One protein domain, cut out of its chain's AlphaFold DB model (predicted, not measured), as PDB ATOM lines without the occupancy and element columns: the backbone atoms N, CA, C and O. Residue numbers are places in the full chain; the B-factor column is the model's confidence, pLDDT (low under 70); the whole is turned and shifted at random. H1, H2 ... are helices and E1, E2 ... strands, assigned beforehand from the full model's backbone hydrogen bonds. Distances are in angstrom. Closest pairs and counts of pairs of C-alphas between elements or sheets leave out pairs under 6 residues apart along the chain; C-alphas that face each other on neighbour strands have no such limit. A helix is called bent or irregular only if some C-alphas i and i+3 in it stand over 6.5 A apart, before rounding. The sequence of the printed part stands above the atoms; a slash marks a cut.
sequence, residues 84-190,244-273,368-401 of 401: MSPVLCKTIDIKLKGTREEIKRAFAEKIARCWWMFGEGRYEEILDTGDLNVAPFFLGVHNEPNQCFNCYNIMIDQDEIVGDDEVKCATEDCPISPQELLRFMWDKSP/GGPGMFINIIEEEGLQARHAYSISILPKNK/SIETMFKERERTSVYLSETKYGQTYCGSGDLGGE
ATOM      1  N   MET A  84     -28.410 -33.211 -10.167       67.56
ATOM      2  CA  MET A  84     -27.707 -34.252  -9.425       67.56
ATOM      3  C   MET A  84     -27.543 -33.800  -7.977       67.56
ATOM      4  O   MET A  84     -27.291 -32.619  -7.715       67.56
ATOM      5  N   SER A  85     -27.695 -34.740  -7.044       77.12
ATOM      6  CA  SER A  85     -27.337 -34.465  -5.658       77.12
ATOM      7  C   SER A  85     -25.856 -34.083  -5.607       77.12
ATOM      8  O   SER A  85     -25.040 -34.801  -6.199       77.12
ATOM      9  N   PRO A  86     -25.491 -32.984  -4.928       79.62
ATOM     10  CA  PRO A  86     -24.091 -32.685  -4.679       79.62
ATOM     11  C   PRO A  86     -23.463 -33.825  -3.872       79.62
ATOM     12  O   PRO A  86     -24.139 -34.482  -3.073       79.62
ATOM     13  N   VAL A  87     -22.173 -34.063  -4.105       82.62
ATOM     14  CA  VAL A  87     -21.377 -34.952  -3.257       82.62
ATOM     15  C   VAL A  87     -21.002 -34.151  -2.026       82.62
ATOM     16  O   VAL A  87     -20.487 -33.046  -2.146       82.62
ATOM     17  N   LEU A  88     -21.295 -34.693  -0.852       87.44
ATOM     18  CA  LEU A  88     -21.095 -34.008   0.423       87.44
ATOM     19  C   LEU A  88     -19.938 -34.638   1.210       87.44
ATOM     20  O   LEU A  88     -19.962 -34.729   2.435       87.44
ATOM     21  N   CYS A  89     -18.945 -35.144   0.483       88.06
ATOM     22  CA  CYS A  89     -17.775 -35.785   1.057       88.06
ATOM     23  C   CYS A  89     -16.705 -34.749   1.371       88.06
ATOM     24  O   CYS A  89     -16.171 -34.104   0.468       88.06
ATOM     25  N   LYS A  90     -16.328 -34.692   2.647       91.25
ATOM     26  CA  LYS A  90     -15.247 -33.857   3.159       91.25
ATOM     27  C   LYS A  90     -14.139 -34.722   3.750       91.25
ATOM     28  O   LYS A  90     -14.422 -35.750   4.360       91.25
ATOM     29  N   THR A  91     -12.886 -34.301   3.587       93.12
ATOM     30  CA  THR A  91     -11.753 -34.936   4.268       93.12
ATOM     31  C   THR A  91     -11.880 -34.772   5.780       93.12
ATOM     32  O   THR A  91     -12.085 -33.661   6.273       93.12
ATOM     33  N   ILE A  92     -11.754 -35.875   6.517       94.06
ATOM     34  CA  ILE A  92     -11.878 -35.893   7.978       94.06
ATOM     35  C   ILE A  92     -10.478 -35.894   8.602       94.06
ATOM     36  O   ILE A  92      -9.689 -36.819   8.389       94.06
ATOM     37  N   ASP A  93     -10.162 -34.858   9.380       94.44
ATOM     38  CA  ASP A  93      -8.889 -34.738  10.091       94.44
ATOM     39  C   ASP A  93      -8.965 -35.427  11.464       94.44
ATOM     40  O   ASP A  93      -9.712 -35.012  12.348       94.44
ATOM     41  N   ILE A  94      -8.155 -36.464  11.668       94.81
ATOM     42  CA  ILE A  94      -8.138 -37.286  12.879       94.81
ATOM     43  C   ILE A  94      -6.790 -37.131  13.572       94.81
ATOM     44  O   ILE A  94      -5.734 -37.322  12.970       94.81
ATOM     45  N   LYS A  95      -6.824 -36.853  14.875       95.75
ATOM     46  CA  LYS A  95      -5.641 -36.920  15.740       95.75
ATOM     47  C   LYS A  95      -5.648 -38.240  16.491       95.75
ATOM     48  O   LYS A  95      -6.544 -38.485  17.295       95.75
ATOM     49  N   LEU A  96      -4.654 -39.082  16.235       95.31
ATOM     50  CA  LEU A  96      -4.491 -40.357  16.919       95.31
ATOM     51  C   LEU A  96      -3.478 -40.237  18.051       95.31
ATOM     52  O   LEU A  96      -2.406 -39.657  17.884       95.31
ATOM     53  N   LYS A  97      -3.828 -40.837  19.189       95.44
ATOM     54  CA  LYS A  97      -2.957 -41.088  20.340       95.44
ATOM     55  C   LYS A  97      -3.229 -42.503  20.811       95.44
ATOM     56  O   LYS A  97      -4.381 -42.930  20.751       95.44
ATOM     57  N   GLY A  98      -2.208 -43.200  21.289       92.69
ATOM     58  CA  GLY A  98      -2.393 -44.535  21.842       92.69
ATOM     59  C   GLY A  98      -1.191 -45.440  21.647       92.69
ATOM     60  O   GLY A  98      -0.118 -45.021  21.203       92.69
ATOM     61  N   THR A  99      -1.392 -46.709  21.983       92.50
ATOM     62  CA  THR A  99      -0.374 -47.742  21.776       92.50
ATOM     63  C   THR A  99      -0.150 -48.003  20.287       92.50
ATOM     64  O   THR A  99      -0.976 -47.668  19.428       92.50
ATOM     65  N   ARG A 100       0.977 -48.637  19.954       91.94
ATOM     66  CA  ARG A 100       1.299 -49.056  18.584       91.94
ATOM     67  C   ARG A 100       0.157 -49.865  17.945       91.94
ATOM     68  O   ARG A 100      -0.167 -49.679  16.774       91.94
ATOM     69  N   GLU A 101      -0.481 -50.735  18.715       89.88
ATOM     70  CA  GLU A 101      -1.595 -51.605  18.333       89.88
ATOM     71  C   GLU A 101      -2.872 -50.804  18.084       89.88
ATOM     72  O   GLU A 101      -3.573 -51.064  17.103       89.88
ATOM     73  N   GLU A 102      -3.164 -49.818  18.934       91.62
ATOM     74  CA  GLU A 102      -4.302 -48.910  18.769       91.62
ATOM     75  C   GLU A 102      -4.149 -48.057  17.510       91.62
ATOM     76  O   GLU A 102      -5.107 -47.922  16.750       91.62
ATOM     77  N   ILE A 103      -2.939 -47.567  17.228       93.75
ATOM     78  CA  ILE A 103      -2.642 -46.817  16.003       93.75
ATOM     79  C   ILE A 103      -2.819 -47.706  14.773       93.75
ATOM     80  O   ILE A 103      -3.557 -47.335  13.860       93.75
ATOM     81  N   LYS A 104      -2.216 -48.904  14.750       93.19
ATOM     82  CA  LYS A 104      -2.393 -49.863  13.640       93.19
ATOM     83  C   LYS A 104      -3.871 -50.178  13.403       93.19
ATOM     84  O   LYS A 104      -4.321 -50.176  12.257       93.19
ATOM     85  N   ARG A 105      -4.634 -50.400  14.480       91.62
ATOM     86  CA  ARG A 105      -6.078 -50.643  14.417       91.62
ATOM     87  C   ARG A 105      -6.831 -49.452  13.841       91.62
ATOM     88  O   ARG A 105      -7.648 -49.654  12.951       91.62
ATOM     89  N   ALA A 106      -6.538 -48.241  14.304       93.69
ATOM     90  CA  ALA A 106      -7.190 -47.028  13.830       93.69
ATOM     91  C   ALA A 106      -6.922 -46.774  12.338       93.69
ATOM     92  O   ALA A 106      -7.856 -46.476  11.596       93.69
ATOM     93  N   PHE A 107      -5.684 -46.964  11.866       94.38
ATOM     94  CA  PHE A 107      -5.373 -46.887  10.433       94.38
ATOM     95  C   PHE A 107      -6.153 -47.928   9.629       94.38
ATOM     96  O   PHE A 107      -6.789 -47.580   8.636       94.38
ATOM     97  N   ALA A 108      -6.143 -49.189  10.063       92.62
ATOM     98  CA  ALA A 108      -6.840 -50.262   9.363       92.62
ATOM     99  C   ALA A 108      -8.362 -50.026   9.298       92.62
ATOM    100  O   ALA A 108      -8.962 -50.169   8.230       92.62
ATOM    101  N   GLU A 109      -8.969 -49.580  10.402       92.62
ATOM    102  CA  GLU A 109     -10.387 -49.214  10.457       92.62
ATOM    103  C   GLU A 109     -10.705 -48.061   9.499       92.62
ATOM    104  O   GLU A 109     -11.679 -48.128   8.751       92.62
ATOM    105  N   LYS A 110      -9.874 -47.015   9.467       95.12
ATOM    106  CA  LYS A 110     -10.107 -45.850   8.605       95.12
ATOM    107  C   LYS A 110      -9.873 -46.155   7.126       95.12
ATOM    108  O   LYS A 110     -10.613 -45.649   6.287       95.12
ATOM    109  N   ILE A 111      -8.951 -47.054   6.781       93.50
ATOM    110  CA  ILE A 111      -8.809 -47.563   5.406       93.50
ATOM    111  C   ILE A 111     -10.089 -48.295   4.981       93.50
ATOM    112  O   ILE A 111     -10.630 -48.013   3.911       93.50
ATOM    113  N   ALA A 112     -10.607 -49.189   5.827       92.00
ATOM    114  CA  ALA A 112     -11.837 -49.923   5.534       92.00
ATOM    115  C   ALA A 112     -13.062 -49.002   5.441       92.00
ATOM    116  O   ALA A 112     -13.860 -49.141   4.518       92.00
ATOM    117  N   ARG A 113     -13.185 -48.008   6.328       93.31
ATOM    118  CA  ARG A 113     -14.254 -47.002   6.250       93.31
ATOM    119  C   ARG A 113     -14.139 -46.130   5.001       93.31
ATOM    120  O   ARG A 113     -15.160 -45.827   4.400       93.31
ATOM    121  N   CYS A 114     -12.930 -45.746   4.579       94.38
ATOM    122  CA  CYS A 114     -12.721 -45.023   3.314       94.38
ATOM    123  C   CYS A 114     -13.209 -45.848   2.123       94.38
ATOM    124  O   CYS A 114     -13.907 -45.332   1.256       94.38
ATOM    125  N   TRP A 115     -12.903 -47.146   2.114       92.38
ATOM    126  CA  TRP A 115     -13.402 -48.060   1.093       92.38
ATOM    127  C   TRP A 115     -14.932 -48.157   1.086       92.38
ATOM    128  O   TRP A 115     -15.558 -48.029   0.033       92.38
ATOM    129  N   TRP A 116     -15.525 -48.323   2.269       91.88
ATOM    130  CA  TRP A 116     -16.970 -48.400   2.450       91.88
ATOM    131  C   TRP A 116     -17.680 -47.117   2.003       91.88
ATOM    132  O   TRP A 116     -18.627 -47.201   1.227       91.88
ATOM    133  N   MET A 117     -17.183 -45.934   2.401       92.00
ATOM    134  CA  MET A 117     -17.769 -44.636   2.034       92.00
ATOM    135  C   MET A 117     -17.979 -44.499   0.525       92.00
ATOM    136  O   MET A 117     -18.978 -43.941   0.088       92.00
ATOM    137  N   PHE A 118     -17.072 -45.055  -0.273       90.38
ATOM    138  CA  PHE A 118     -17.112 -44.973  -1.729       90.38
ATOM    139  C   PHE A 118     -17.779 -46.175  -2.399       90.38
ATOM    140  O   PHE A 118     -17.472 -46.512  -3.547       90.38
ATOM    141  N   GLY A 119     -18.705 -46.824  -1.691       87.75
ATOM    142  CA  GLY A 119     -19.492 -47.932  -2.219       87.75
ATOM    143  C   GLY A 119     -18.621 -49.111  -2.635       87.75
ATOM    144  O   GLY A 119     -18.898 -49.738  -3.657       87.75
ATOM    145  N   GLU A 120     -17.540 -49.356  -1.886       84.94
ATOM    146  CA  GLU A 120     -16.652 -50.505  -2.067       84.94
ATOM    147  C   GLU A 120     -16.108 -50.562  -3.508       84.94
ATOM    148  O   GLU A 120     -16.193 -51.561  -4.207       84.94
ATOM    149  N   GLY A 121     -15.615 -49.440  -4.031       75.94
ATOM    150  CA  GLY A 121     -15.005 -49.403  -5.365       75.94
ATOM    151  C   GLY A 121     -15.984 -49.449  -6.547       75.94
ATOM    152  O   GLY A 121     -15.547 -49.337  -7.691       75.94
ATOM    153  N   ARG A 122     -17.306 -49.499  -6.318       74.31
ATOM    154  CA  ARG A 122     -18.334 -49.386  -7.382       74.31
ATOM    155  C   ARG A 122     -18.505 -47.959  -7.927       74.31
ATOM    156  O   ARG A 122     -19.406 -47.678  -8.712       74.31
ATOM    157  N   TYR A 123     -17.627 -47.053  -7.514       71.19
ATOM    158  CA  TYR A 123     -17.669 -45.628  -7.814       71.19
ATOM    159  C   TYR A 123     -17.421 -45.278  -9.288       71.19
ATOM    160  O   TYR A 123     -17.842 -44.218  -9.753       71.19
ATOM    161  N   GLU A 124     -16.787 -46.178 -10.044       67.75
ATOM    162  CA  GLU A 124     -16.500 -45.992 -11.473       67.75
ATOM    163  C   GLU A 124     -17.775 -45.715 -12.285       67.75
ATOM    164  O   GLU A 124     -17.762 -44.846 -13.150       67.75
ATOM    165  N   GLU A 125     -18.899 -46.353 -11.941       63.22
ATOM    166  CA  GLU A 125     -20.201 -46.148 -12.598       63.22
ATOM    167  C   GLU A 125     -20.832 -44.778 -12.272       63.22
ATOM    168  O   GLU A 125     -21.681 -44.280 -13.009       63.22
ATOM    169  N   ILE A 126     -20.429 -44.155 -11.161       63.34
ATOM    170  CA  ILE A 126     -21.056 -42.944 -10.604       63.34
ATOM    171  C   ILE A 126     -20.396 -41.682 -11.165       63.34
ATOM    172  O   ILE A 126     -21.070 -40.681 -11.421       63.34
ATOM    173  N   LEU A 127     -19.080 -41.735 -11.379       59.88
ATOM    174  CA  LEU A 127     -18.314 -40.658 -12.004       59.88
ATOM    175  C   LEU A 127     -18.233 -40.773 -13.523       59.88
ATOM    176  O   LEU A 127     -17.608 -39.916 -14.160       59.88
ATOM    177  N   ASP A 128     -18.859 -41.787 -14.131       60.56
ATOM    178  CA  ASP A 128     -18.895 -41.938 -15.585       60.56
ATOM    179  C   ASP A 128     -19.844 -41.001 -16.331       60.56
ATOM    180  O   ASP A 128     -20.467 -41.348 -17.324       60.56
ATOM    181  N   THR A 129     -19.929 -39.752 -15.882       54.94
ATOM    182  CA  THR A 129     -20.703 -38.698 -16.541       54.94
ATOM    183  C   THR A 129     -19.915 -38.031 -17.668       54.94
ATOM    184  O   THR A 129     -19.935 -36.807 -17.793       54.94
ATOM    185  N   GLY A 130     -19.227 -38.830 -18.495       53.25
ATOM    186  CA  GLY A 130     -18.556 -38.368 -19.721       53.25
ATOM    187  C   GLY A 130     -19.485 -37.612 -20.685       53.25
ATOM    188  O   GLY A 130     -19.013 -36.822 -21.496       53.25
ATOM    189  N   ASP A 131     -20.804 -37.758 -20.525       48.81
ATOM    190  CA  ASP A 131     -21.813 -37.096 -21.355       48.81
ATOM    191  C   ASP A 131     -22.333 -35.750 -20.814       48.81
ATOM    192  O   ASP A 131     -23.089 -35.059 -21.497       48.81
ATOM    193  N   LEU A 132     -21.910 -35.299 -19.625       52.22
ATOM    194  CA  LEU A 132     -22.329 -34.005 -19.056       52.22
ATOM    195  C   LEU A 132     -21.256 -32.919 -19.222       52.22
ATOM    196  O   LEU A 132     -20.875 -32.228 -18.279       52.22
ATOM    197  N   ASN A 133     -20.826 -32.703 -20.467       52.25
ATOM    198  CA  ASN A 133     -19.883 -31.642 -20.863       52.25
ATOM    199  C   ASN A 133     -20.357 -30.197 -20.567       52.25
ATOM    200  O   ASN A 133     -19.610 -29.247 -20.790       52.25
ATOM    201  N   VAL A 134     -21.582 -29.999 -20.068       52.25
ATOM    202  CA  VAL A 134     -22.213 -28.674 -19.891       52.25
ATOM    203  C   VAL A 134     -22.285 -28.175 -18.442       52.25
ATOM    204  O   VAL A 134     -22.504 -26.984 -18.234       52.25
ATOM    205  N   ALA A 135     -22.060 -29.027 -17.438       49.81
ATOM    206  CA  ALA A 135     -22.145 -28.662 -16.017       49.81
ATOM    207  C   ALA A 135     -20.836 -28.595 -15.175       49.81
ATOM    208  O   ALA A 135     -20.971 -28.361 -13.971       49.81
ATOM    209  N   PRO A 136     -19.589 -28.727 -15.696       52.53
ATOM    210  CA  PRO A 136     -18.386 -28.698 -14.842       52.53
ATOM    211  C   PRO A 136     -18.211 -27.388 -14.062       52.53
ATOM    212  O   PRO A 136     -17.652 -27.362 -12.971       52.53
ATOM    213  N   PHE A 137     -18.718 -26.285 -14.616       52.69
ATOM    214  CA  PHE A 137     -18.527 -24.956 -14.043       52.69
ATOM    215  C   PHE A 137     -19.307 -24.729 -12.738       52.69
ATOM    216  O   PHE A 137     -18.855 -23.974 -11.886       52.69
ATOM    217  N   PHE A 138     -20.467 -25.371 -12.554       47.38
ATOM    218  CA  PHE A 138     -21.361 -25.061 -11.429       47.38
ATOM    219  C   PHE A 138     -21.070 -25.839 -10.142       47.38
ATOM    220  O   PHE A 138     -21.635 -25.496  -9.108       47.38
ATOM    221  N   LEU A 139     -20.214 -26.863 -10.186       53.38
ATOM    222  CA  LEU A 139     -19.896 -27.697  -9.019       53.38
ATOM    223  C   LEU A 139     -18.428 -27.595  -8.580       53.38
ATOM    224  O   LEU A 139     -18.008 -28.368  -7.731       53.38
ATOM    225  N   GLY A 140     -17.624 -26.699  -9.167       54.41
ATOM    226  CA  GLY A 140     -16.201 -26.552  -8.812       54.41
ATOM    227  C   GLY A 140     -15.334 -27.786  -9.116       54.41
ATOM    228  O   GLY A 140     -14.147 -27.805  -8.806       54.41
ATOM    229  N   VAL A 141     -15.902 -28.814  -9.749       54.66
ATOM    230  CA  VAL A 141     -15.200 -30.046 -10.103       54.66
ATOM    231  C   VAL A 141     -14.444 -29.798 -11.406       54.66
ATOM    232  O   VAL A 141     -14.998 -29.900 -12.499       54.66
ATOM    233  N   HIS A 142     -13.171 -29.418 -11.302       56.44
ATOM    234  CA  HIS A 142     -12.290 -29.309 -12.464       56.44
ATOM    235  C   HIS A 142     -12.193 -30.672 -13.170       56.44
ATOM    236  O   HIS A 142     -11.873 -31.665 -12.531       56.44
ATOM    237  N   ASN A 143     -12.471 -30.729 -14.477       54.41
ATOM    238  CA  ASN A 143     -12.503 -31.949 -15.304       54.41
ATOM    239  C   ASN A 143     -11.126 -32.622 -15.498       54.41
ATOM    240  O   ASN A 143     -10.739 -32.942 -16.622       54.41
ATOM    241  N   GLU A 144     -10.355 -32.833 -14.438       59.97
ATOM    242  CA  GLU A 144      -9.180 -33.684 -14.524       59.97
ATOM    243  C   GLU A 144      -9.644 -35.146 -14.479       59.97
ATOM    244  O   GLU A 144     -10.301 -35.562 -13.519       59.97
ATOM    245  N   PRO A 145      -9.383 -35.939 -15.535       56.53
ATOM    246  CA  PRO A 145      -9.728 -37.346 -15.524       56.53
ATOM    247  C   PRO A 145      -9.004 -38.010 -14.351       56.53
ATOM    248  O   PRO A 145      -7.784 -37.912 -14.213       56.53
ATOM    249  N   ASN A 146      -9.775 -38.730 -13.534       62.16
ATOM    250  CA  ASN A 146      -9.315 -39.509 -12.383       62.16
ATOM    251  C   ASN A 146      -8.996 -38.697 -11.115       62.16
ATOM    252  O   ASN A 146      -7.999 -38.969 -10.439       62.16
ATOM    253  N   GLN A 147      -9.875 -37.751 -10.764       73.38
ATOM    254  CA  GLN A 147      -9.841 -37.097  -9.458       73.38
ATOM    255  C   GLN A 147      -9.839 -38.133  -8.337       73.38
ATOM    256  O   GLN A 147     -10.722 -38.991  -8.242       73.38
ATOM    257  N   CYS A 148      -8.813 -38.056  -7.504       86.81
ATOM    258  CA  CYS A 148      -8.746 -38.822  -6.284       86.81
ATOM    259  C   CYS A 148      -9.271 -38.009  -5.111       86.81
ATOM    260  O   CYS A 148      -9.337 -36.785  -5.185       86.81
ATOM    261  N   PHE A 149      -9.679 -38.693  -4.047       90.31
ATOM    262  CA  PHE A 149     -10.277 -38.051  -2.887       90.31
ATOM    263  C   PHE A 149      -9.574 -38.476  -1.604       90.31
ATOM    264  O   PHE A 149      -9.360 -39.666  -1.373       90.31
ATOM    265  N   ASN A 150      -9.247 -37.506  -0.751       93.44
ATOM    266  CA  ASN A 150      -8.703 -37.768   0.577       93.44
ATOM    267  C   ASN A 150      -9.851 -38.010   1.558       93.44
ATOM    268  O   ASN A 150     -10.543 -37.076   1.954       93.44
ATOM    269  N   CYS A 151     -10.040 -39.265   1.963       94.81
ATOM    270  CA  CYS A 151     -11.030 -39.642   2.968       94.81
ATOM    271  C   CYS A 151     -10.642 -39.112   4.353       94.81
ATOM    272  O   CYS A 151     -11.455 -38.504   5.045       94.81
ATOM    273  N   TYR A 152      -9.386 -39.342   4.746       96.44
ATOM    274  CA  TYR A 152      -8.891 -39.018   6.081       96.44
ATOM    275  C   TYR A 152      -7.501 -38.406   6.017       96.44
ATOM    276  O   TYR A 152      -6.646 -38.916   5.293       96.44
ATOM    277  N   ASN A 153      -7.253 -37.409   6.863       96.31
ATOM    278  CA  ASN A 153      -5.906 -37.017   7.261       96.31
ATOM    279  C   ASN A 153      -5.689 -37.459   8.704       96.31
ATOM    280  O   ASN A 153      -6.368 -36.999   9.615       96.31
ATOM    281  N   ILE A 154      -4.744 -38.355   8.925       96.38
ATOM    282  CA  ILE A 154      -4.433 -38.916  10.229       96.38
ATOM    283  C   ILE A 154      -3.117 -38.324  10.722       96.38
ATOM    284  O   ILE A 154      -2.064 -38.577  10.143       96.38
ATOM    285  N   MET A 155      -3.166 -37.573  11.817       96.38
ATOM    286  CA  MET A 155      -1.996 -37.048  12.515       96.38
ATOM    287  C   MET A 155      -1.716 -37.883  13.763       96.38
ATOM    288  O   MET A 155      -2.585 -38.018  14.626       96.38
ATOM    289  N   ILE A 156      -0.502 -38.419  13.882       95.50
ATOM    290  CA  ILE A 156      -0.059 -39.141  15.081       95.50
ATOM    291  C   ILE A 156       0.402 -38.098  16.115       95.50
ATOM    292  O   ILE A 156       1.542 -37.643  16.090       95.50
ATOM    293  N   ASP A 157      -0.509 -37.676  16.998       92.69
ATOM    294  CA  ASP A 157      -0.325 -36.574  17.961       92.69
ATOM    295  C   ASP A 157       0.279 -37.066  19.289       92.69
ATOM    296  O   ASP A 157      -0.293 -36.910  20.375       92.69
ATOM    297  N   GLN A 158       1.438 -37.712  19.184       89.81
ATOM    298  CA  GLN A 158       2.259 -38.131  20.316       89.81
ATOM    299  C   GLN A 158       3.734 -37.965  19.986       89.81
ATOM    300  O   GLN A 158       4.112 -37.955  18.815       89.81
ATOM    301  N   ASP A 159       4.539 -37.803  21.031       86.88
ATOM    302  CA  ASP A 159       5.970 -37.538  20.901       86.88
ATOM    303  C   ASP A 159       6.727 -38.786  20.457       86.88
ATOM    304  O   ASP A 159       7.607 -38.681  19.614       86.88
ATOM    305  N   GLU A 160       6.312 -39.950  20.956       83.38
ATOM    306  CA  GLU A 160       6.901 -41.253  20.656       83.38
ATOM    307  C   GLU A 160       5.789 -42.303  20.515       83.38
ATOM    308  O   GLU A 160       4.748 -42.239  21.181       83.38
ATOM    309  N   ILE A 161       5.998 -43.293  19.644       82.62
ATOM    310  CA  ILE A 161       5.129 -44.472  19.555       82.62
ATOM    311  C   ILE A 161       5.646 -45.505  20.550       82.62
ATOM    312  O   ILE A 161       6.621 -46.204  20.271       82.62
ATOM    313  N   VAL A 162       4.979 -45.612  21.701       80.25
ATOM    314  CA  VAL A 162       5.309 -46.617  22.717       80.25
ATOM    315  C   VAL A 162       5.077 -48.006  22.118       80.25
ATOM    316  O   VAL A 162       3.948 -48.364  21.766       80.25
ATOM    317  N   GLY A 163       6.164 -48.755  21.933       74.12
ATOM    318  CA  GLY A 163       6.109 -50.153  21.521       74.12
ATOM    319  C   GLY A 163       5.631 -51.043  22.665       74.12
ATOM    320  O   GLY A 163       5.859 -50.732  23.831       74.12
ATOM    321  N   ASP A 164       4.989 -52.159  22.326       73.56
ATOM    322  CA  ASP A 164       4.745 -53.232  23.288       73.56
ATOM    323  C   ASP A 164       6.082 -53.737  23.860       73.56
ATOM    324  O   ASP A 164       7.082 -53.806  23.139       73.56
ATOM    325  N   ASP A 165       6.087 -54.153  25.132       72.00
ATOM    326  CA  ASP A 165       7.276 -54.594  25.887       72.00
ATOM    327  C   ASP A 165       8.113 -55.691  25.183       72.00
ATOM    328  O   ASP A 165       9.277 -55.928  25.521       72.00
ATOM    329  N   GLU A 166       7.536 -56.382  24.196       65.75
ATOM    330  CA  GLU A 166       8.186 -57.443  23.424       65.75
ATOM    331  C   GLU A 166       9.009 -56.935  22.226       65.75
ATOM    332  O   GLU A 166       9.941 -57.619  21.787       65.75
ATOM    333  N   VAL A 167       8.726 -55.739  21.700       71.25
ATOM    334  CA  VAL A 167       9.439 -55.181  20.543       71.25
ATOM    335  C   VAL A 167      10.538 -54.248  21.038       71.25
ATOM    336  O   VAL A 167      10.326 -53.066  21.284       71.25
ATOM    337  N   LYS A 168      11.757 -54.779  21.176       62.31
ATOM    338  CA  LYS A 168      12.939 -53.961  21.489       62.31
ATOM    339  C   LYS A 168      13.282 -53.056  20.306       62.31
ATOM    340  O   LYS A 168      13.979 -53.479  19.383       62.31
ATOM    341  N   CYS A 169      12.809 -51.819  20.341       71.62
ATOM    342  CA  CYS A 169      13.203 -50.794  19.384       71.62
ATOM    343  C   CYS A 169      14.608 -50.292  19.751       71.62
ATOM    344  O   CYS A 169      14.904 -50.033  20.916       71.62
ATOM    345  N   ALA A 170      15.509 -50.231  18.769       62.16
ATOM    346  CA  ALA A 170      16.897 -49.814  18.991       62.16
ATOM    347  C   ALA A 170      17.060 -48.282  19.069       62.16
ATOM    348  O   ALA A 170      18.135 -47.798  19.419       62.16
ATOM    349  N   THR A 171      16.010 -47.539  18.727       70.38
ATOM    350  CA  THR A 171      15.959 -46.079  18.601       70.38
ATOM    351  C   THR A 171      14.828 -45.511  19.457       70.38
ATOM    352  O   THR A 171      13.863 -46.224  19.733       70.38
ATOM    353  N   GLU A 172      14.961 -44.246  19.878       68.62
ATOM    354  CA  GLU A 172      13.954 -43.517  20.678       68.62
ATOM    355  C   GLU A 172      12.597 -43.461  19.953       68.62
ATOM    356  O   GLU A 172      11.557 -43.689  20.560       68.62
ATOM    357  N   ASP A 173      12.619 -43.333  18.624       74.25
ATOM    358  CA  ASP A 173      11.437 -43.498  17.786       74.25
ATOM    359  C   ASP A 173      11.314 -44.940  17.293       74.25
ATOM    360  O   ASP A 173      12.210 -45.468  16.625       74.25
ATOM    361  N   CYS A 174      10.184 -45.581  17.593       84.44
ATOM    362  CA  CYS A 174       9.847 -46.899  17.073       84.44
ATOM    363  C   CYS A 174       8.797 -46.790  15.962       84.44
ATOM    364  O   CYS A 174       7.605 -46.971  16.227       84.44
ATOM    365  N   PRO A 175       9.181 -46.499  14.709       90.19
ATOM    366  CA  PRO A 175       8.200 -46.328  13.651       90.19
ATOM    367  C   PRO A 175       7.514 -47.650  13.290       90.19
ATOM    368  O   PRO A 175       8.077 -48.737  13.466       90.19
ATOM    369  N   ILE A 176       6.277 -47.578  12.796       90.44
ATOM    370  CA  ILE A 176       5.512 -48.751  12.345       90.44
ATOM    371  C   ILE A 176       5.858 -49.018  10.888       90.44
ATOM    372  O   ILE A 176       5.454 -48.258  10.009       90.44
ATOM    373  N   SER A 177       6.592 -50.097  10.613       92.19
ATOM    374  CA  SER A 177       7.008 -50.393   9.241       92.19
ATOM    375  C   SER A 177       5.797 -50.671   8.335       92.19
ATOM    376  O   SER A 177       4.779 -51.208   8.796       92.19
ATOM    377  N   PRO A 178       5.888 -50.370   7.026       89.81
ATOM    378  CA  PRO A 178       4.811 -50.661   6.082       89.81
ATOM    379  C   PRO A 178       4.393 -52.141   6.091       89.81
ATOM    380  O   PRO A 178       3.205 -52.458   5.998       89.81
ATOM    381  N   GLN A 179       5.359 -53.054   6.251       89.62
ATOM    382  CA  GLN A 179       5.126 -54.498   6.313       89.62
ATOM    383  C   GLN A 179       4.437 -54.911   7.613       89.62
ATOM    384  O   GLN A 179       3.613 -55.823   7.598       89.62
ATOM    385  N   GLU A 180       4.744 -54.255   8.734       90.12
ATOM    386  CA  GLU A 180       4.064 -54.513  10.001       90.12
ATOM    387  C   GLU A 180       2.595 -54.097   9.938       90.12
ATOM    388  O   GLU A 180       1.731 -54.871  10.350       90.12
ATOM    389  N   LEU A 181       2.298 -52.919   9.382       89.75
ATOM    390  CA  LEU A 181       0.917 -52.477   9.196       89.75
ATOM    391  C   LEU A 181       0.155 -53.423   8.259       89.75
ATOM    392  O   LEU A 181      -0.956 -53.843   8.580       89.75
ATOM    393  N   LEU A 182       0.767 -53.820   7.139       88.44
ATOM    394  CA  LEU A 182       0.155 -54.761   6.200       88.44
ATOM    395  C   LEU A 182      -0.094 -56.128   6.852       88.44
ATOM    396  O   LEU A 182      -1.168 -56.708   6.699       88.44
ATOM    397  N   ARG A 183       0.870 -56.629   7.634       88.75
ATOM    398  CA  ARG A 183       0.720 -57.872   8.396       88.75
ATOM    399  C   ARG A 183      -0.371 -57.753   9.454       88.75
ATOM    400  O   ARG A 183      -1.122 -58.700   9.637       88.75
ATOM    401  N   PHE A 184      -0.497 -56.608  10.119       89.56
ATOM    402  CA  PHE A 184      -1.577 -56.361  11.071       89.56
ATOM    403  C   PHE A 184      -2.951 -56.409  10.391       89.56
ATOM    404  O   PHE A 184      -3.847 -57.097  10.882       89.56
ATOM    405  N   MET A 185      -3.093 -55.752   9.233       87.31
ATOM    406  CA  MET A 185      -4.314 -55.793   8.419       87.31
ATOM    407  C   MET A 185      -4.658 -57.208   7.932       87.31
ATOM    408  O   MET A 185      -5.830 -57.485   7.681       87.31
ATOM    409  N   TRP A 186      -3.659 -58.088   7.809       85.88
ATOM    410  CA  TRP A 186      -3.825 -59.491   7.431       85.88
ATOM    411  C   TRP A 186      -4.179 -60.411   8.614       85.88
ATOM    412  O   TRP A 186      -5.029 -61.287   8.489       85.88
ATOM    413  N   ASP A 187      -3.494 -60.261   9.746       83.75
ATOM    414  CA  ASP A 187      -3.406 -61.303  10.781       83.75
ATOM    415  C   ASP A 187      -4.327 -61.057  11.985       83.75
ATOM    416  O   ASP A 187      -4.803 -62.000  12.608       83.75
ATOM    417  N   LYS A 188      -4.566 -59.794  12.366       65.44
ATOM    418  CA  LYS A 188      -4.963 -59.473  13.752       65.44
ATOM    419  C   LYS A 188      -6.242 -58.668  13.923       65.44
ATOM    420  O   LYS A 188      -6.396 -57.966  14.927       65.44
ATOM    421  N   SER A 189      -7.191 -58.732  12.999       61.28
ATOM    422  CA  SER A 189      -8.438 -57.983  13.180       61.28
ATOM    423  C   SER A 189      -9.606 -58.605  12.427       61.28
ATOM    424  O   SER A 189      -9.842 -58.204  11.288       61.28
ATOM    425  N   PRO A 190     -10.355 -59.537  13.047       63.34
ATOM    426  CA  PRO A 190     -11.695 -59.834  12.572       63.34
ATOM    427  C   PRO A 190     -12.494 -58.531  12.587       63.34
ATOM    428  O   PRO A 190     -12.634 -57.877  13.629       63.34
ATOM    429  N   GLY A 244     -15.432 -55.248  -2.478       53.91
ATOM    430  CA  GLY A 244     -15.316 -54.132  -3.419       53.91
ATOM    431  C   GLY A 244     -14.885 -54.430  -4.851       53.91
ATOM    432  O   GLY A 244     -14.303 -53.587  -5.535       53.91
ATOM    433  N   GLY A 245     -15.126 -55.652  -5.323       59.06
ATOM    434  CA  GLY A 245     -14.676 -56.055  -6.652       59.06
ATOM    435  C   GLY A 245     -13.142 -56.082  -6.742       59.06
ATOM    436  O   GLY A 245     -12.474 -56.405  -5.764       59.06
ATOM    437  N   PRO A 246     -12.528 -55.788  -7.899       61.50
ATOM    438  CA  PRO A 246     -11.099 -56.001  -8.124       61.50
ATOM    439  C   PRO A 246     -10.181 -54.990  -7.401       61.50
ATOM    440  O   PRO A 246      -9.050 -54.801  -7.846       61.50
ATOM    441  N   GLY A 247     -10.636 -54.338  -6.330       65.69
ATOM    442  CA  GLY A 247      -9.918 -53.276  -5.638       65.69
ATOM    443  C   GLY A 247      -8.558 -53.681  -5.061       65.69
ATOM    444  O   GLY A 247      -8.281 -54.856  -4.815       65.69
ATOM    445  N   MET A 248      -7.680 -52.694  -4.857       79.44
ATOM    446  CA  MET A 248      -6.334 -52.900  -4.305       79.44
ATOM    447  C   MET A 248      -6.041 -51.906  -3.177       79.44
ATOM    448  O   MET A 248      -6.367 -50.727  -3.278       79.44
ATOM    449  N   PHE A 249      -5.388 -52.367  -2.113       83.56
ATOM    450  CA  PHE A 249      -4.767 -51.487  -1.124       83.56
ATOM    451  C   PHE A 249      -3.301 -51.261  -1.499       83.56
ATOM    452  O   PHE A 249      -2.572 -52.227  -1.733       83.56
ATOM    453  N   ILE A 250      -2.873 -49.999  -1.561       83.62
ATOM    454  CA  ILE A 250      -1.500 -49.619  -1.899       83.62
ATOM    455  C   ILE A 250      -0.927 -48.775  -0.763       83.62
ATOM    456  O   ILE A 250      -1.439 -47.712  -0.417       83.62
ATOM    457  N   ASN A 251       0.172 -49.253  -0.189       86.00
ATOM    458  CA  ASN A 251       0.907 -48.535   0.840       86.00
ATOM    459  C   ASN A 251       2.097 -47.800   0.199       86.00
ATOM    460  O   ASN A 251       3.012 -48.449  -0.305       86.00
ATOM    461  N   ILE A 252       2.061 -46.465   0.206       84.94
ATOM    462  CA  ILE A 252       3.128 -45.568  -0.278       84.94
ATOM    463  C   ILE A 252       3.787 -44.834   0.906       84.94
ATOM    464  O   ILE A 252       4.247 -43.701   0.783       84.94
ATOM    465  N   ILE A 253       3.799 -45.439   2.090       86.81
ATOM    466  CA  ILE A 253       4.614 -44.924   3.190       86.81
ATOM    467  C   ILE A 253       6.091 -45.156   2.846       86.81
ATOM    468  O   ILE A 253       6.450 -46.184   2.266       86.81
ATOM    469  N   GLU A 254       6.938 -44.183   3.187       88.06
ATOM    470  CA  GLU A 254       8.391 -44.279   3.030       88.06
ATOM    471  C   GLU A 254       8.954 -45.490   3.813       88.06
ATOM    472  O   GLU A 254       8.302 -46.041   4.705       88.06
ATOM    473  N   GLU A 255      10.169 -45.945   3.484       86.19
ATOM    474  CA  GLU A 255      10.769 -47.140   4.113       86.19
ATOM    475  C   GLU A 255      10.891 -47.015   5.640       86.19
ATOM    476  O   GLU A 255      10.887 -48.021   6.350       86.19
ATOM    477  N   GLU A 256      10.938 -45.781   6.145       87.75
ATOM    478  CA  GLU A 256      11.000 -45.467   7.568       87.75
ATOM    479  C   GLU A 256       9.693 -45.781   8.314       87.75
ATOM    480  O   GLU A 256       9.724 -45.925   9.531       87.75
ATOM    481  N   GLY A 257       8.562 -45.957   7.619       91.25
ATOM    482  CA  GLY A 257       7.276 -46.326   8.214       91.25
ATOM    483  C   GLY A 257       6.459 -45.159   8.786       91.25
ATOM    484  O   GLY A 257       6.671 -43.991   8.461       91.25
ATOM    485  N   LEU A 258       5.454 -45.486   9.606       92.38
ATOM    486  CA  LEU A 258       4.654 -44.493  10.325       92.38
ATOM    487  C   LEU A 258       5.455 -43.940  11.505       92.38
ATOM    488  O   LEU A 258       5.829 -44.698  12.400       92.38
ATOM    489  N   GLN A 259       5.662 -42.632  11.521       93.56
ATOM    490  CA  GLN A 259       6.439 -41.897  12.507       93.56
ATOM    491  C   GLN A 259       5.531 -41.063  13.410       93.56
ATOM    492  O   GLN A 259       4.445 -40.623  13.019       93.56
ATOM    493  N   ALA A 260       5.993 -40.841  14.637       93.38
ATOM    494  CA  ALA A 260       5.378 -39.895  15.553       93.38
ATOM    495  C   ALA A 260       5.380 -38.479  14.949       93.38
ATOM    496  O   ALA A 260       6.258 -38.127  14.165       93.38
ATOM    497  N   ARG A 261       4.379 -37.661  15.295       93.62
ATOM    498  CA  ARG A 261       4.222 -36.268  14.831       93.62
ATOM    499  C   ARG A 261       4.135 -36.081  13.311       93.62
ATOM    500  O   ARG A 261       4.219 -34.952  12.829       93.62
ATOM    501  N   HIS A 262       3.927 -37.154  12.555       94.50
ATOM    502  CA  HIS A 262       3.696 -37.096  11.118       94.50
ATOM    503  C   HIS A 262       2.207 -37.208  10.782       94.50
ATOM    504  O   HIS A 262       1.403 -37.770  11.537       94.50
ATOM    505  N   ALA A 263       1.846 -36.618   9.642       96.19
ATOM    506  CA  ALA A 263       0.501 -36.642   9.095       96.19
ATOM    507  C   ALA A 263       0.459 -37.523   7.841       96.19
ATOM    508  O   ALA A 263       1.284 -37.398   6.930       96.19
ATOM    509  N   TYR A 264      -0.529 -38.406   7.805       96.50
ATOM    510  CA  TYR A 264      -0.766 -39.374   6.748       96.50
ATOM    511  C   TYR A 264      -2.136 -39.135   6.124       96.50
ATOM    512  O   TYR A 264      -3.072 -38.734   6.804       96.50
ATOM    513  N   SER A 265      -2.272 -39.391   4.830       95.94
ATOM    514  CA  SER A 265      -3.536 -39.331   4.106       95.94
ATOM    515  C   SER A 265      -3.967 -40.731   3.689       95.94
ATOM    516  O   SER A 265      -3.169 -41.502   3.146       95.94
ATOM    517  N   ILE A 266      -5.244 -41.030   3.920       96.12
ATOM    518  CA  ILE A 266      -5.936 -42.173   3.328       96.12
ATOM    519  C   ILE A 266      -6.776 -41.635   2.180       96.12
ATOM    520  O   ILE A 266      -7.734 -40.887   2.394       96.12
ATOM    521  N   SER A 267      -6.419 -42.036   0.969       94.31
ATOM    522  CA  SER A 267      -7.010 -41.522  -0.261       94.31
ATOM    523  C   SER A 267      -7.637 -42.655  -1.057       94.31
ATOM    524  O   SER A 267      -7.060 -43.738  -1.142       94.31
ATOM    525  N   ILE A 268      -8.784 -42.414  -1.680       92.19
ATOM    526  CA  ILE A 268      -9.365 -43.336  -2.652       92.19
ATOM    527  C   ILE A 268      -9.191 -42.794  -4.064       92.19
ATOM    528  O   ILE A 268      -9.397 -41.612  -4.350       92.19
ATOM    529  N   LEU A 269      -8.754 -43.680  -4.946       89.81
ATOM    530  CA  LEU A 269      -8.389 -43.372  -6.314       89.81
ATOM    531  C   LEU A 269      -9.200 -44.292  -7.237       89.81
ATOM    532  O   LEU A 269      -8.973 -45.505  -7.218       89.81
ATOM    533  N   PRO A 270     -10.131 -43.761  -8.050       86.19
ATOM    534  CA  PRO A 270     -10.881 -44.576  -8.997       86.19
ATOM    535  C   PRO A 270      -9.973 -45.091 -10.119       86.19
ATOM    536  O   PRO A 270      -8.952 -44.474 -10.451       86.19
ATOM    537  N   LYS A 271     -10.352 -46.216 -10.733       84.75
ATOM    538  CA  LYS A 271      -9.711 -46.722 -11.954       84.75
ATOM    539  C   LYS A 271      -9.687 -45.656 -13.045       84.75
ATOM    540  O   LYS A 271     -10.622 -44.867 -13.186       84.75
ATOM    541  N   ASN A 272      -8.641 -45.681 -13.863       79.56
ATOM    542  CA  ASN A 272      -8.574 -44.791 -15.007       79.56
ATOM    543  C   ASN A 272      -9.535 -45.207 -16.114       79.56
ATOM    544  O   ASN A 272      -9.524 -46.358 -16.556       79.56
ATOM    545  N   LYS A 273     -10.297 -44.238 -16.624       68.19
ATOM    546  CA  LYS A 273     -11.222 -44.455 -17.745       68.19
ATOM    547  C   LYS A 273     -10.515 -44.660 -19.079       68.19
ATOM    548  O   LYS A 273     -10.948 -45.461 -19.898       68.19
ATOM    549  N   SER A 368       7.631 -44.267  -9.915       78.62
ATOM    550  CA  SER A 368       7.378 -42.924  -9.407       78.62
ATOM    551  C   SER A 368       6.000 -42.913  -8.753       78.62
ATOM    552  O   SER A 368       5.050 -43.457  -9.321       78.62
ATOM    553  N   ILE A 369       5.885 -42.288  -7.578       78.69
ATOM    554  CA  ILE A 369       4.598 -42.051  -6.906       78.69
ATOM    555  C   ILE A 369       3.613 -41.457  -7.920       78.69
ATOM    556  O   ILE A 369       2.486 -41.921  -8.053       78.69
ATOM    557  N   GLU A 370       4.092 -40.537  -8.753       79.31
ATOM    558  CA  GLU A 370       3.329 -39.937  -9.840       79.31
ATOM    559  C   GLU A 370       2.731 -40.969 -10.811       79.31
ATOM    560  O   GLU A 370       1.577 -40.836 -11.206       79.31
ATOM    561  N   THR A 371       3.468 -42.022 -11.174       79.50
ATOM    562  CA  THR A 371       2.966 -43.089 -12.052       79.50
ATOM    563  C   THR A 371       1.850 -43.880 -11.373       79.50
ATOM    564  O   THR A 371       0.857 -44.190 -12.022       79.50
ATOM    565  N   MET A 372       1.945 -44.134 -10.063       78.00
ATOM    566  CA  MET A 372       0.883 -44.821  -9.311       78.00
ATOM    567  C   MET A 372      -0.399 -43.992  -9.210       78.00
ATOM    568  O   MET A 372      -1.502 -44.538  -9.254       78.00
ATOM    569  N   PHE A 373      -0.261 -42.668  -9.101       78.31
ATOM    570  CA  PHE A 373      -1.385 -41.734  -9.136       78.31
ATOM    571  C   PHE A 373      -1.881 -41.442 -10.565       78.31
ATOM    572  O   PHE A 373      -2.953 -40.857 -10.719       78.31
ATOM    573  N   LYS A 374      -1.163 -41.860 -11.615       78.25
ATOM    574  CA  LYS A 374      -1.551 -41.622 -13.015       78.25
ATOM    575  C   LYS A 374      -2.032 -42.848 -13.765       78.25
ATOM    576  O   LYS A 374      -2.772 -42.662 -14.720       78.25
ATOM    577  N   GLU A 375      -1.628 -44.062 -13.400       75.75
ATOM    578  CA  GLU A 375      -1.945 -45.294 -14.133       75.75
ATOM    579  C   GLU A 375      -2.591 -46.326 -13.207       75.75
ATOM    580  O   GLU A 375      -1.932 -46.910 -12.349       75.75
ATOM    581  N   ARG A 376      -3.903 -46.542 -13.374       77.88
ATOM    582  CA  ARG A 376      -4.687 -47.452 -12.532       77.88
ATOM    583  C   ARG A 376      -5.620 -48.327 -13.341       77.88
ATOM    584  O   ARG A 376      -6.500 -47.833 -14.042       77.88
ATOM    585  N   GLU A 377      -5.472 -49.633 -13.167       79.44
ATOM    586  CA  GLU A 377      -6.366 -50.633 -13.757       79.44
ATOM    587  C   GLU A 377      -7.595 -50.929 -12.890       79.44
ATOM    588  O   GLU A 377      -8.557 -51.525 -13.378       79.44
ATOM    589  N   ARG A 378      -7.556 -50.549 -11.609       84.12
ATOM    590  CA  ARG A 378      -8.552 -50.868 -10.580       84.12
ATOM    591  C   ARG A 378      -8.681 -49.693  -9.617       84.12
ATOM    592  O   ARG A 378      -7.700 -48.983  -9.399       84.12
ATOM    593  N   THR A 379      -9.865 -49.518  -9.037       86.94
ATOM    594  CA  THR A 379     -10.069 -48.582  -7.927       86.94
ATOM    595  C   THR A 379      -9.291 -49.051  -6.697       86.94
ATOM    596  O   THR A 379      -9.297 -50.237  -6.362       86.94
ATOM    597  N   SER A 380      -8.582 -48.147  -6.034       89.44
ATOM    598  CA  SER A 380      -7.663 -48.503  -4.952       89.44
ATOM    599  C   SER A 380      -7.654 -47.483  -3.821       89.44
ATOM    600  O   SER A 380      -7.891 -46.292  -4.028       89.44
ATOM    601  N   VAL A 381      -7.374 -47.971  -2.609       92.38
ATOM    602  CA  VAL A 381      -7.142 -47.130  -1.428       92.38
ATOM    603  C   VAL A 381      -5.647 -47.013  -1.205       92.38
ATOM    604  O   VAL A 381      -4.932 -48.015  -1.166       92.38
ATOM    605  N   TYR A 382      -5.194 -45.782  -1.043       93.25
ATOM    606  CA  TYR A 382      -3.804 -45.428  -0.862       93.25
ATOM    607  C   TYR A 382      -3.583 -44.900   0.541       93.25
ATOM    608  O   TYR A 382      -4.326 -44.042   1.018       93.25
ATOM    609  N   LEU A 383      -2.527 -45.389   1.178       94.94
ATOM    610  CA  LEU A 383      -1.981 -44.804   2.391       94.94
ATOM    611  C   LEU A 383      -0.662 -44.119   2.037       94.94
ATOM    612  O   LEU A 383       0.264 -44.772   1.560       94.94
ATOM    613  N   SER A 384      -0.590 -42.807   2.231       94.50
ATOM    614  CA  SER A 384       0.584 -41.992   1.895       94.50
ATOM    615  C   SER A 384       0.782 -40.886   2.927       94.50
ATOM    616  O   SER A 384      -0.076 -40.672   3.778       94.50
ATOM    617  N   GLU A 385       1.896 -40.163   2.884       94.25
ATOM    618  CA  GLU A 385       2.008 -38.918   3.653       94.25
ATOM    619  C   GLU A 385       1.009 -37.868   3.161       94.25
ATOM    620  O   GLU A 385       0.737 -37.763   1.961       94.25
ATOM    621  N   THR A 386       0.514 -37.026   4.073       94.19
ATOM    622  CA  THR A 386      -0.475 -35.986   3.747       94.19
ATOM    623  C   THR A 386       0.001 -35.057   2.629       94.19
ATOM    624  O   THR A 386      -0.812 -34.650   1.803       94.19
ATOM    625  N   LYS A 387       1.315 -34.798   2.516       93.12
ATOM    626  CA  LYS A 387       1.891 -33.998   1.419       93.12
ATOM    627  C   LYS A 387       1.548 -34.570   0.037       93.12
ATOM    628  O   LYS A 387       1.198 -33.814  -0.867       93.12
ATOM    629  N   TYR A 388       1.598 -35.893  -0.129       90.75
ATOM    630  CA  TYR A 388       1.294 -36.551  -1.401       90.75
ATOM    631  C   TYR A 388      -0.212 -36.594  -1.645       90.75
ATOM    632  O   TYR A 388      -0.656 -36.215  -2.726       90.75
ATOM    633  N   GLY A 389      -0.996 -36.966  -0.628       89.25
ATOM    634  CA  GLY A 389      -2.457 -36.960  -0.718       89.25
ATOM    635  C   GLY A 389      -3.004 -35.589  -1.119       89.25
ATOM    636  O   GLY A 389      -3.803 -35.490  -2.042       89.25
ATOM    637  N   GLN A 390      -2.534 -34.509  -0.495       89.25
ATOM    638  CA  GLN A 390      -2.970 -33.148  -0.826       89.25
ATOM    639  C   GLN A 390      -2.489 -32.687  -2.203       89.25
ATOM    640  O   GLN A 390      -3.227 -32.001  -2.903       89.25
ATOM    641  N   THR A 391      -1.276 -33.070  -2.613       87.31
ATOM    642  CA  THR A 391      -0.732 -32.671  -3.921       87.31
ATOM    643  C   THR A 391      -1.481 -33.335  -5.074       87.31
ATOM    644  O   THR A 391      -1.747 -32.682  -6.077       87.31
ATOM    645  N   TYR A 392      -1.814 -34.623  -4.947       86.81
ATOM    646  CA  TYR A 392      -2.414 -35.387  -6.043       86.81
ATOM    647  C   TYR A 392      -3.943 -35.442  -5.996       86.81
ATOM    648  O   TYR A 392      -4.566 -35.527  -7.050       86.81
ATOM    649  N   CYS A 393      -4.548 -35.391  -4.807       86.69
ATOM    650  CA  CYS A 393      -6.006 -35.457  -4.630       86.69
ATOM    651  C   CYS A 393      -6.633 -34.122  -4.241       86.69
ATOM    652  O   CYS A 393      -7.851 -34.026  -4.117       86.69
ATOM    653  N   GLY A 394      -5.815 -33.089  -4.035       83.56
ATOM    654  CA  GLY A 394      -6.264 -31.842  -3.439       83.56
ATOM    655  C   GLY A 394      -6.566 -31.996  -1.947       83.56
ATOM    656  O   GLY A 394      -6.690 -33.087  -1.393       83.56
ATOM    657  N   SER A 395      -6.691 -30.867  -1.265       67.94
ATOM    658  CA  SER A 395      -7.222 -30.781   0.100       67.94
ATOM    659  C   SER A 395      -8.723 -30.456   0.116       67.94
ATOM    660  O   SER A 395      -9.240 -30.020   1.141       67.94
ATOM    661  N   GLY A 396      -9.386 -30.556  -1.041       55.94
ATOM    662  CA  GLY A 396     -10.697 -29.964  -1.290       55.94
ATOM    663  C   GLY A 396     -11.859 -30.830  -0.819       55.94
ATOM    664  O   GLY A 396     -11.882 -32.040  -1.036       55.94
ATOM    665  N   ASP A 397     -12.844 -30.176  -0.210       60.66
ATOM    666  CA  ASP A 397     -14.192 -30.710  -0.025       60.66
ATOM    667  C   ASP A 397     -14.826 -30.930  -1.413       60.66
ATOM    668  O   ASP A 397     -14.785 -30.033  -2.262       60.66
ATOM    669  N   LEU A 398     -15.406 -32.107  -1.677       56.69
ATOM    670  CA  LEU A 398     -16.090 -32.362  -2.956       56.69
ATOM    671  C   LEU A 398     -17.375 -31.530  -3.101       56.69
ATOM    672  O   LEU A 398     -17.939 -31.472  -4.197       56.69
ATOM    673  N   GLY A 399     -17.823 -30.879  -2.022       54.00
ATOM    674  CA  GLY A 399     -18.953 -29.954  -2.014       54.00
ATOM    675  C   GLY A 399     -18.692 -28.584  -2.654       54.00
ATOM    676  O   GLY A 399     -19.657 -27.849  -2.868       54.00
ATOM    677  N   GLY A 400     -17.438 -28.254  -2.992       47.00
ATOM    678  CA  GLY A 400     -17.037 -26.912  -3.435       47.00
ATOM    679  C   GLY A 400     -16.875 -25.926  -2.267       47.00
ATOM    680  O   GLY A 400     -17.489 -26.097  -1.215       47.00
ATOM    681  N   GLU A 401     -16.014 -24.917  -2.439       39.75
ATOM    682  CA  GLU A 401     -15.840 -23.800  -1.484       39.75
ATOM    683  C   GLU A 401     -16.961 -22.753  -1.561       39.75
ATOM    684  O   GLU A 401     -17.449 -22.468  -2.684       39.75
TER     685      GLU A 401
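What this domain is: This is residues 84 to 190, 244 to 273 and 368 to 401 of the 401 residues of an uncharacterized protein of Candidatus Woesearchaeota archaeon CG_4_10_14_0_2_um_filter_33_13 (UniProt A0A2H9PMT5). One strongly twisted sheet of five strands is sandwiched between two helices, the long H1 covering one face and the short H5 packed on the other. Long loops extend the body at both ends of its longest axis, residues 126 to 148 at one end and residues 157 to 177 at the other, where residues 165 to 171 stick out free. The printed part has 171 residues with five named helices and five named strands in the order E1 H1 H2 E2 H3 E3 E4 H4 E5 H5, and the mixed sheet runs E1 E2 E4 E5 E3. The class is mixed, helices and strands, with 76 of the 171 printed residues in named elements, under half. The whole is compact, with a radius of gyration of the C-alphas of 17.2 A, yet elongated in outline, spanning 60 by 32 by 31 A.

Where its parts are: E1 is residues 92 to 96, 12.4 A from first to last C-alpha, and begins at C-alpha 92 (-11.878, -35.893, 7.978). H1, residues 100 to 117, is the longest helix at 25.6 A and ends at C-alpha 117 (-17.769, -44.636, 2.034). H2, residues 122 to 125, is neither bent nor irregular, but only just: C-alphas 122 and 125 are 6.4 A apart. E2, residues 149 to 156, is the longest strand at 20.7 A. H3 is residues 178 to 187, 14.2 A. After a cut, E3 is residues 248 to 251, 9.9 A, and E4 is residues 263 to 269, 19.0 A. After a second cut, H4 is residues 369 to 374, 8.7 A, E5 is residues 380 to 385, 16.1 A, and H5 is residues 386 to 393, 10.1 A, ending at C-alpha 393 (-6.006, -35.457, -4.630).

How they stand to each other: In the sheet, edge strand E1 is parallel to E2 at 21 degrees, with N 94 and O 153 2.8 A apart, within hydrogen-bond range. E1, H1, H2 and E2 form a strand-helix-strand unit, two parallel neighbour strands with helices between them, and its crossover is right-handed. E2 and E4 are antiparallel at 160 degrees, with N 154 and O 264 at 2.7 A. E4 and E5 are antiparallel at 158 degrees, with N 265 and O 384 at 2.8 A. E5 and the other edge strand, E3, are parallel at 9 degrees, with N 250 and O 381 at 2.9 A. H1 and H5 are on opposite faces of the sheet, giving three layers, a sheet with helices on both faces. The closest C-alphas of H1 and E2 are those of Cys 114 and Cys 151, 5.7 A apart. H5 lies over E4 at a height over the sheet of 7.9 A and runs along the strands, at 12 degrees to E4 on the local plane; their closest C-alphas, those of Tyr 264 and Thr 386, are 4.5 A apart. H3 only grazes the sheet with residues 178 to 182. H1, with residues 104 to 108 alone, only just touches H3, with 3 pairs of C-alphas within 8 A; the closest are those of Lys 104 and Leu 181, 6.1 A apart, and the helices are about perpendicular at 75 degrees. H4 only grazes the sheet with residues 369 to 374. H4 and H5 are close but not clearly touching, the C-alphas of Phe 373 and Tyr 392 being closest at 7.1 A. H2 is not on the sheet and is apart from H1. In H1, H3, H4 and H5 every O i to N i+4 pair is within hydrogen-bond range, while H2 is too short for such a pair.

The domain as a whole: The two C-alphas farthest apart, those of Val 134 and Asp 165, are 60.3 A apart. Residues 191 to 243 are not printed, with C-alphas 190 and 244 17.4 A apart across the cut, and residues 274 to 367 are not printed, with C-alphas 273 and 368 20.4 A apart. Of the links that are printed whole, H2 to E2, E2 to H3 and E3 to E4 are long. The mean pLDDT of the printed part is 80.3, and 43 residues are under 70, among them residues 124 to 146 and residues 395 to 401.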